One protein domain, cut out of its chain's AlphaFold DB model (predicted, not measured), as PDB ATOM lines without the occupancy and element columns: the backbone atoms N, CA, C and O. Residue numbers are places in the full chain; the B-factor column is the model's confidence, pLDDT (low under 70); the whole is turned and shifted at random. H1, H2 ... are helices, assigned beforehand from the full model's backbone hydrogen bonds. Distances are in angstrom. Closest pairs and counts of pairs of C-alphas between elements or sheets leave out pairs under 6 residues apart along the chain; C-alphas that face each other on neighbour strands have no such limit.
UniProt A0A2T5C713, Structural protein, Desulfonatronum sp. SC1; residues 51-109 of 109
ATOM      1  N   ASN A  51      54.447 -27.992  11.746       73.50
ATOM      2  CA  ASN A  51      55.243 -28.925  12.546       73.50
ATOM      3  C   ASN A  51      54.541 -29.427  13.825       73.50
ATOM      4  O   ASN A  51      54.704 -30.592  14.185       73.50
ATOM      5  N   THR A  52      53.761 -28.593  14.518       83.25
ATOM      6  CA  THR A  52      53.068 -28.999  15.756       83.25
ATOM      7  C   THR A  52      51.865 -29.881  15.435       83.25
ATOM      8  O   THR A  52      51.694 -30.940  16.039       83.25
ATOM      9  N   THR A  53      51.075 -29.487  14.435       89.62
ATOM     10  CA  THR A  53      49.890 -30.234  13.988       89.62
ATOM     11  C   THR A  53      50.271 -31.603  13.432       89.62
ATOM     12  O   THR A  53      49.625 -32.606  13.734       89.62
ATOM     13  N   GLU A  54      51.361 -31.680  12.669       92.50
ATOM     14  CA  GLU A  54      51.861 -32.941  12.126       92.50
ATOM     15  C   GLU A  54      52.319 -33.906  13.231       92.50
ATOM     16  O   GLU A  54      52.008 -35.098  13.186       92.50
ATOM     17  N   ASN A  55      53.007 -33.396  14.256       93.12
ATOM     18  CA  ASN A  55      53.398 -34.196  15.418       93.12
ATOM     19  C   ASN A  55      52.181 -34.700  16.199       93.12
ATOM     20  O   ASN A  55      52.174 -35.851  16.640       93.12
ATOM     21  N   TYR A  56      51.135 -33.881  16.312       94.56
ATOM     22  CA  TYR A  56      49.881 -34.273  16.943       94.56
ATOM     23  C   TYR A  56      49.201 -35.413  16.166       94.56
ATOM     24  O   TYR A  56      48.877 -36.457  16.738       94.56
ATOM     25  N   ILE A  57      49.078 -35.283  14.842       95.25
ATOM     26  CA  ILE A  57      48.500 -36.330  13.988       95.25
ATOM     27  C   ILE A  57      49.281 -37.641  14.121       95.25
ATOM     28  O   ILE A  57      48.677 -38.692  14.342       95.25
ATOM     29  N   LYS A  58      50.617 -37.585  14.035       95.62
ATOM     30  CA  LYS A  58      51.485 -38.762  14.195       95.62
ATOM     31  C   LYS A  58      51.304 -39.422  15.556       95.62
ATOM     32  O   LYS A  58      51.187 -40.643  15.627       95.62
ATOM     33  N   TYR A  59      51.252 -38.629  16.624       95.25
ATOM     34  CA  TYR A  59      51.066 -39.139  17.975       95.25
ATOM     35  C   TYR A  59      49.720 -39.851  18.131       95.25
ATOM     36  O   TYR A  59      49.676 -40.990  18.595       95.25
ATOM     37  N   VAL A  60      48.619 -39.223  17.706       95.62
ATOM     38  CA  VAL A  60      47.274 -39.804  17.838       95.62
ATOM     39  C   VAL A  60      47.127 -41.052  16.969       95.62
ATOM     40  O   VAL A  60      46.586 -42.051  17.440       95.62
ATOM     41  N   ALA A  61      47.660 -41.048  15.745       96.38
ATOM     42  CA  ALA A  61      47.683 -42.232  14.886       96.38
ATOM     43  C   ALA A  61      48.452 -43.391  15.544       96.38
ATOM     44  O   ALA A  61      47.935 -44.502  15.637       96.38
ATOM     45  N   ALA A  62      49.638 -43.121  16.100       95.88
ATOM     46  CA  ALA A  62      50.442 -44.131  16.784       95.88
ATOM     47  C   ALA A  62      49.768 -44.680  18.054       95.88
ATOM     48  O   ALA A  62      49.815 -45.881  18.301       95.88
ATOM     49  N   GLN A  63      49.121 -43.826  18.856       94.06
ATOM     50  CA  GLN A  63      48.435 -44.253  20.083       94.06
ATOM     51  C   GLN A  63      47.138 -45.024  19.811       94.06
ATOM     52  O   GLN A  63      46.759 -45.883  20.604       94.06
ATOM     53  N   THR A  64      46.432 -44.706  18.724       92.56
ATOM     54  CA  THR A  64      45.156 -45.355  18.380       92.56
ATOM     55  C   THR A  64      45.321 -46.563  17.460       92.56
ATOM     56  O   THR A  64      44.405 -47.381  17.385       92.56
ATOM     57  N   GLY A  65      46.458 -46.682  16.766       94.19
ATOM     58  CA  GLY A  65      46.689 -47.688  15.727       94.19
ATOM     59  C   GLY A  65      45.888 -47.444  14.443       94.19
ATOM     60  O   GLY A  65      45.806 -48.332  13.599       94.19
ATOM     61  N   ILE A  66      45.268 -46.269  14.298       93.00
ATOM     62  CA  ILE A  66      44.443 -45.904  13.145       93.00
ATOM     63  C   ILE A  66      45.295 -45.078  12.179       93.00
ATOM     64  O   ILE A  66      45.973 -44.136  12.591       93.00
ATOM     65  N   ASP A  67      45.240 -45.408  10.887       95.12
ATOM     66  CA  ASP A  67      45.907 -44.604   9.863       95.12
ATOM     67  C   ASP A  67      45.357 -43.168   9.843       95.12
ATOM     68  O   ASP A  67      44.158 -42.925   9.995       95.12
ATOM     69  N   ARG A  68      46.240 -42.193   9.617       95.25
ATOM     70  CA  ARG A  68      45.891 -40.769   9.691       95.25
ATOM     71  C   ARG A  68      44.769 -40.351   8.731       95.25
ATOM     72  O   ARG A  68      44.068 -39.377   9.010       95.25
ATOM     73  N   ASN A  69      44.617 -41.065   7.615       96.19
ATOM     74  CA  ASN A  69      43.635 -40.808   6.568       96.19
ATOM     75  C   ASN A  69      42.493 -41.834   6.563       96.19
ATOM     76  O   ASN A  69      41.562 -41.683   5.771       96.19
ATOM     77  N   ALA A  70      42.530 -42.842   7.439       94.81
ATOM     78  CA  ALA A  70      41.444 -43.801   7.565       94.81
ATOM     79  C   ALA A  70      40.141 -43.118   8.001       94.81
ATOM     80  O   ALA A  70      40.135 -42.166   8.786       94.81
ATOM     81  N   GLY A  71      39.029 -43.649   7.489       94.50
ATOM     82  CA  GLY A  71      37.691 -43.217   7.865       94.50
ATOM     83  C   GLY A  71      37.394 -43.543   9.328       94.50
ATOM     84  O   GLY A  71      37.396 -44.705   9.731       94.50
ATOM     85  N   LEU A  72      37.112 -42.513  10.115       93.75
ATOM     86  CA  LEU A  72      36.644 -42.604  11.489       93.75
ATOM     87  C   LEU A  72      35.117 -42.610  11.521       93.75
ATOM     88  O   LEU A  72      34.456 -41.809  10.863       93.75
ATOM     89  N   VAL A  73      34.565 -43.469  12.369       94.00
ATOM     90  CA  VAL A  73      33.159 -43.424  12.780       94.00
ATOM     91  C   VAL A  73      33.136 -43.039  14.251       94.00
ATOM     92  O   VAL A  73      33.940 -43.558  15.028       94.00
ATOM     93  N   SER A  74      32.214 -42.159  14.653       92.75
ATOM     94  CA  SER A  74      32.112 -41.628  16.020       92.75
ATOM     95  C   SER A  74      31.580 -42.661  17.037       92.75
ATOM     96  O   SER A  74      30.716 -42.364  17.865       92.75
ATOM     97  N   THR A  75      32.043 -43.909  16.961       95.44
ATOM     98  CA  THR A  75      31.710 -44.948  17.936       95.44
ATOM     99  C   THR A  75      32.296 -44.579  19.292       95.44
ATOM    100  O   THR A  75      33.350 -43.950  19.382       95.44
ATOM    101  N   LYS A  76      31.647 -45.016  20.370       95.06
ATOM    102  CA  LYS A  76      32.123 -44.762  21.732       95.06
ATOM    103  C   LYS A  76      33.570 -45.224  21.949       95.06
ATOM    104  O   LYS A  76      34.355 -44.504  22.555       95.06
ATOM    105  N   THR A  77      33.940 -46.386  21.408       94.38
ATOM    106  CA  THR A  77      35.312 -46.915  21.475       94.38
ATOM    107  C   THR A  77      36.303 -46.026  20.727       94.38
ATOM    108  O   THR A  77      37.365 -45.721  21.269       94.38
ATOM    109  N   ALA A  78      35.957 -45.572  19.517       94.38
ATOM    110  CA  ALA A  78      36.807 -44.661  18.753       94.38
ATOM    111  C   ALA A  78      36.988 -43.326  19.485       94.38
ATOM    112  O   ALA A  78      38.117 -42.884  19.678       94.38
ATOM    113  N   LEU A  79      35.894 -42.732  19.975       96.00
ATOM    114  CA  LEU A  79      35.929 -41.500  20.765       96.00
ATOM    115  C   LEU A  79      36.792 -41.667  22.018       96.00
ATOM    116  O   LEU A  79      37.632 -40.818  22.284       96.00
ATOM    117  N   ARG A  80      36.660 -42.778  22.751       95.56
ATOM    118  CA  ARG A  80      37.492 -43.055  23.930       95.56
ATOM    119  C   ARG A  80      38.976 -43.074  23.593       95.56
ATOM    120  O   ARG A  80      39.762 -42.421  24.273       95.56
ATOM    121  N   ASN A  81      39.360 -43.807  22.551       95.00
ATOM    122  CA  ASN A  81      40.763 -43.930  22.160       95.00
ATOM    123  C   ASN A  81      41.331 -42.587  21.678       95.00
ATOM    124  O   ASN A  81      42.431 -42.214  22.084       95.00
ATOM    125  N   LEU A  82      40.564 -41.836  20.878       95.69
ATOM    126  CA  LEU A  82      40.944 -40.504  20.402       95.69
ATOM    127  C   LEU A  82      41.120 -39.525  21.563       95.69
ATOM    128  O   LEU A  82      42.164 -38.899  21.676       95.69
ATOM    129  N   ILE A  83      40.143 -39.442  22.464       95.06
ATOM    130  CA  ILE A  83      40.162 -38.508  23.595       95.06
ATOM    131  C   ILE A  83      41.317 -38.818  24.546       95.06
ATOM    132  O   ILE A  83      42.045 -37.909  24.938       95.06
ATOM    133  N   LYS A  84      41.558 -40.096  24.864       93.94
ATOM    134  CA  LYS A  84      42.712 -40.503  25.682       93.94
ATOM    135  C   LYS A  84      44.037 -40.102  25.030       93.94
ATOM    136  O   LYS A  84      44.924 -39.622  25.730       93.94
ATOM    137  N   ALA A  85      44.178 -40.289  23.718       94.50
ATOM    138  CA  ALA A  85      45.382 -39.895  22.991       94.50
ATOM    139  C   ALA A  85      45.548 -38.367  22.954       94.50
ATOM    140  O   ALA A  85      46.620 -37.862  23.263       94.50
ATOM    141  N   MET A  86      44.485 -37.629  22.643       93.31
ATOM    142  CA  MET A  86      44.512 -36.168  22.585       93.31
ATOM    143  C   MET A  86      44.858 -35.554  23.944       93.31
ATOM    144  O   MET A  86      45.816 -34.798  24.036       93.31
ATOM    145  N   VAL A  87      44.194 -35.957  25.032       90.62
ATOM    146  CA  VAL A  87      44.495 -35.429  26.378       90.62
ATOM    147  C   VAL A  87      45.939 -35.717  26.801       90.62
ATOM    148  O   VAL A  87      46.575 -34.850  27.400       90.62
ATOM    149  N   ARG A  88      46.482 -36.894  26.461       90.31
ATOM    150  CA  ARG A  88      47.895 -37.223  26.715       90.31
ATOM    151  C   ARG A  88      48.864 -36.367  25.905       90.31
ATOM    152  O   ARG A  88      49.958 -36.097  26.391       90.31
ATOM    153  N   PHE A  89      48.497 -35.979  24.686       89.69
ATOM    154  CA  PHE A  89      49.308 -35.075  23.877       89.69
ATOM    155  C   PHE A  89      49.305 -33.658  24.467       89.69
ATOM    156  O   PHE A  89      50.374 -33.088  24.656       89.69
ATOM    157  N   GLU A  90      48.127 -33.139  24.830       85.50
ATOM    158  CA  GLU A  90      47.958 -31.779  25.370       85.50
ATOM    159  C   GLU A  90      48.608 -31.592  26.750       85.50
ATOM    160  O   GLU A  90      49.223 -30.568  27.025       85.50
ATOM    161  N   ASN A  91      48.479 -32.585  27.633       82.44
ATOM    162  CA  ASN A  91      48.844 -32.445  29.049       82.44
ATOM    163  C   ASN A  91      50.064 -33.296  29.443       82.44
ATOM    164  O   ASN A  91      50.549 -33.228  30.573       82.44
ATOM    165  N   GLY A  92      50.567 -34.128  28.529       79.31
ATOM    166  CA  GLY A  92      51.614 -35.106  28.807       79.31
ATOM    167  C   GLY A  92      51.112 -36.367  29.526       79.31
ATOM    168  O   GLY A  92      49.927 -36.557  29.806       79.31
ATOM    169  N   GLN A  93      52.048 -37.265  29.853       74.31
ATOM    170  CA  GLN A  93      51.754 -38.586  30.441       74.31
ATOM    171  C   GLN A  93      51.186 -38.527  31.869       74.31
ATOM    172  O   GLN A  93      50.616 -39.510  32.337       74.31
ATOM    173  N   ASN A  94      51.318 -37.387  32.553       72.06
ATOM    174  CA  ASN A  94      50.915 -37.226  33.952       72.06
ATOM    175  C   ASN A  94      49.399 -37.063  34.141       72.06
ATOM    176  O   ASN A  94      48.922 -37.154  35.268       72.06
ATOM    177  N   TYR A  95      48.639 -36.874  33.056       71.75
ATOM    178  CA  TYR A  95      47.186 -36.691  33.104       71.75
ATOM    179  C   TYR A  95      46.446 -37.738  32.255       71.75
ATOM    180  O   TYR A  95      45.781 -37.400  31.272       71.75
ATOM    181  N   PRO A  96      46.559 -39.041  32.581       80.75
ATOM    182  CA  PRO A  96      45.848 -40.070  31.842       80.75
ATOM    183  C   PRO A  96      44.344 -40.004  32.137       80.75
ATOM    184  O   PRO A  96      43.918 -40.114  33.283       80.75
ATOM    185  N   VAL A  97      43.525 -39.914  31.088       87.56
ATOM    186  CA  VAL A  97      42.077 -40.138  31.206       87.56
ATOM    187  C   VAL A  97      41.836 -41.628  31.446       87.56
ATOM    188  O   VAL A  97      42.152 -42.465  30.592       87.56
ATOM    189  N   SER A  98      41.288 -41.971  32.608       90.81
ATOM    190  CA  SER A  98      40.825 -43.327  32.905       90.81
ATOM    191  C   SER A  98      39.541 -43.651  32.140       90.81
ATOM    192  O   SER A  98      38.773 -42.761  31.765       90.81
ATOM    193  N   ASP A  99      39.267 -44.940  31.944       91.31
ATOM    194  CA  ASP A  99      38.021 -45.361  31.300       91.31
ATOM    195  C   ASP A  99      36.805 -44.896  32.109       91.31
ATOM    196  O   ASP A  99      35.830 -44.441  31.525       91.31
ATOM    197  N   LYS A 100      36.892 -44.901  33.445       91.69
ATOM    198  CA  LYS A 100      35.830 -44.393  34.321       91.69
ATOM    199  C   LYS A 100      35.519 -42.917  34.052       91.69
ATOM    200  O   LYS A 100      34.357 -42.589  33.835       91.69
ATOM    201  N   GLN A 101      36.538 -42.059  33.997       90.88
ATOM    202  CA  GLN A 101      36.346 -40.631  33.719       90.88
ATOM    203  C   GLN A 101      35.728 -40.401  32.336       90.88
ATOM    204  O   GLN A 101      34.821 -39.585  32.192       90.88
ATOM    205  N   PHE A 102      36.180 -41.148  31.321       93.75
ATOM    206  CA  PHE A 102      35.567 -41.093  29.996       93.75
ATOM    207  C   PHE A 102      34.091 -41.504  30.040       93.75
ATOM    208  O   PHE A 102      33.253 -40.833  29.451       93.75
ATOM    209  N   GLU A 103      33.763 -42.590  30.737       94.06
ATOM    210  CA  GLU A 103      32.392 -43.084  30.878       94.06
ATOM    211  C   GLU A 103      31.481 -42.088  31.604       94.06
ATOM    212  O   GLU A 103      30.350 -41.864  31.175       94.06
ATOM    213  N   GLU A 104      31.967 -41.468  32.680       92.12
ATOM    214  CA  GLU A 104      31.244 -40.436  33.430       92.12
ATOM    215  C   GLU A 104      30.971 -39.210  32.558       92.12
ATOM    216  O   GLU A 104      29.826 -38.777  32.464       92.12
ATOM    217  N   ALA A 105      31.975 -38.721  31.827       92.50
ATOM    218  CA  ALA A 105      31.803 -37.616  30.890       92.50
ATOM    219  C   ALA A 105      30.884 -37.972  29.707       92.50
ATOM    220  O   ALA A 105      30.054 -37.162  29.296       92.50
ATOM    221  N   TYR A 106      30.993 -39.191  29.168       93.50
ATOM    222  CA  TYR A 106      30.183 -39.660  28.040       93.50
ATOM    223  C   TYR A 106      28.698 -39.788  28.406       93.50
ATOM    224  O   TYR A 106      27.841 -39.515  27.573       93.50
ATOM    225  N   LYS A 107      28.370 -40.167  29.650       93.62
ATOM    226  CA  LYS A 107      26.981 -40.227  30.147       93.62
ATOM    227  C   LYS A 107      26.294 -38.859  30.211       93.62
ATOM    228  O   LYS A 107      25.072 -38.815  30.290       93.62
ATOM    229  N   LEU A 108      27.065 -37.771  30.199       89.50
ATOM    230  CA  LEU A 108      26.563 -36.397  30.256       89.50
ATOM    231  C   LEU A 108      26.364 -35.766  28.867       89.50
ATOM    232  O   LEU A 108      26.012 -34.585  28.789       89.50
ATOM    233  N   LEU A 109      26.672 -36.480  27.777       84.88
ATOM    234  CA  LEU A 109      26.512 -35.981  26.404       84.88
ATOM    235  C   LEU A 109      25.047 -35.724  26.060       84.88
ATOM    236  O   LEU A 109      24.795 -34.580  25.606       84.88
TER     237      LEU A 109
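What this domain is: This is residues 51 to 109 of the 109 residues of the protein "Structural protein" of Desulfonatronum sp. SC1 (UniProt A0A2T5C713). Three helices stand in a row with H2 in the middle: H1 packs slantwise on one side of it, the two making a helical hairpin, and the short H3 lies near it on the other side, about perpendicular to it and close but not clearly touching. A wide arc of chain, residues 65 to 75, joins H1 to H2. The printed part has 59 residues with three named helices, in the order H1, H2, H3, and no named strand; its class is all helix. It is compact, with a radius of gyration of the C-alphas of 11.9 A, and spans 34 by 28 by 16 A.

Where its parts are: H1 is residues 51 to 64, 20.1 A from first to last C-alpha, and begins with C-alpha 51 at (55.243, -28.925, 12.546). H2, residues 76 to 91, is the longest helix at 22.0 A; C-alpha 76 is at (32.123, -44.762, 21.732). H3, residues 99 to 106, is 10.2 A long and ends with C-alpha 106 at (30.183, -39.660, 28.040).

How they stand to each other: H1 and H2 form a helical hairpin and touch, their closest C-alphas being those of Val 60 and Ala 85, 5.5 A apart. They run opposite ways at a steep tilt of 44 degrees. H2 and H3 are close but not clearly touching, with the closest C-alphas, of Arg 80 and Phe 102, 6.7 A apart. Their lines are about perpendicular, at 75 degrees. H1 and H3 are apart. In H1, H2 and H3 every O i to N i+4 pair is within hydrogen-bond range.

The domain as a whole: The two C-alphas farthest apart, those of Asn 51 and Lys 107, are 35.2 A apart. The printed part has no cut and ends at Leu 109, the chain's last residue. The link from H1 to H2, 11 residues, is long; that from H2 to H3, 7 residues, is short. The mean pLDDT of the printed part is 91.1, and no printed residue is under 70.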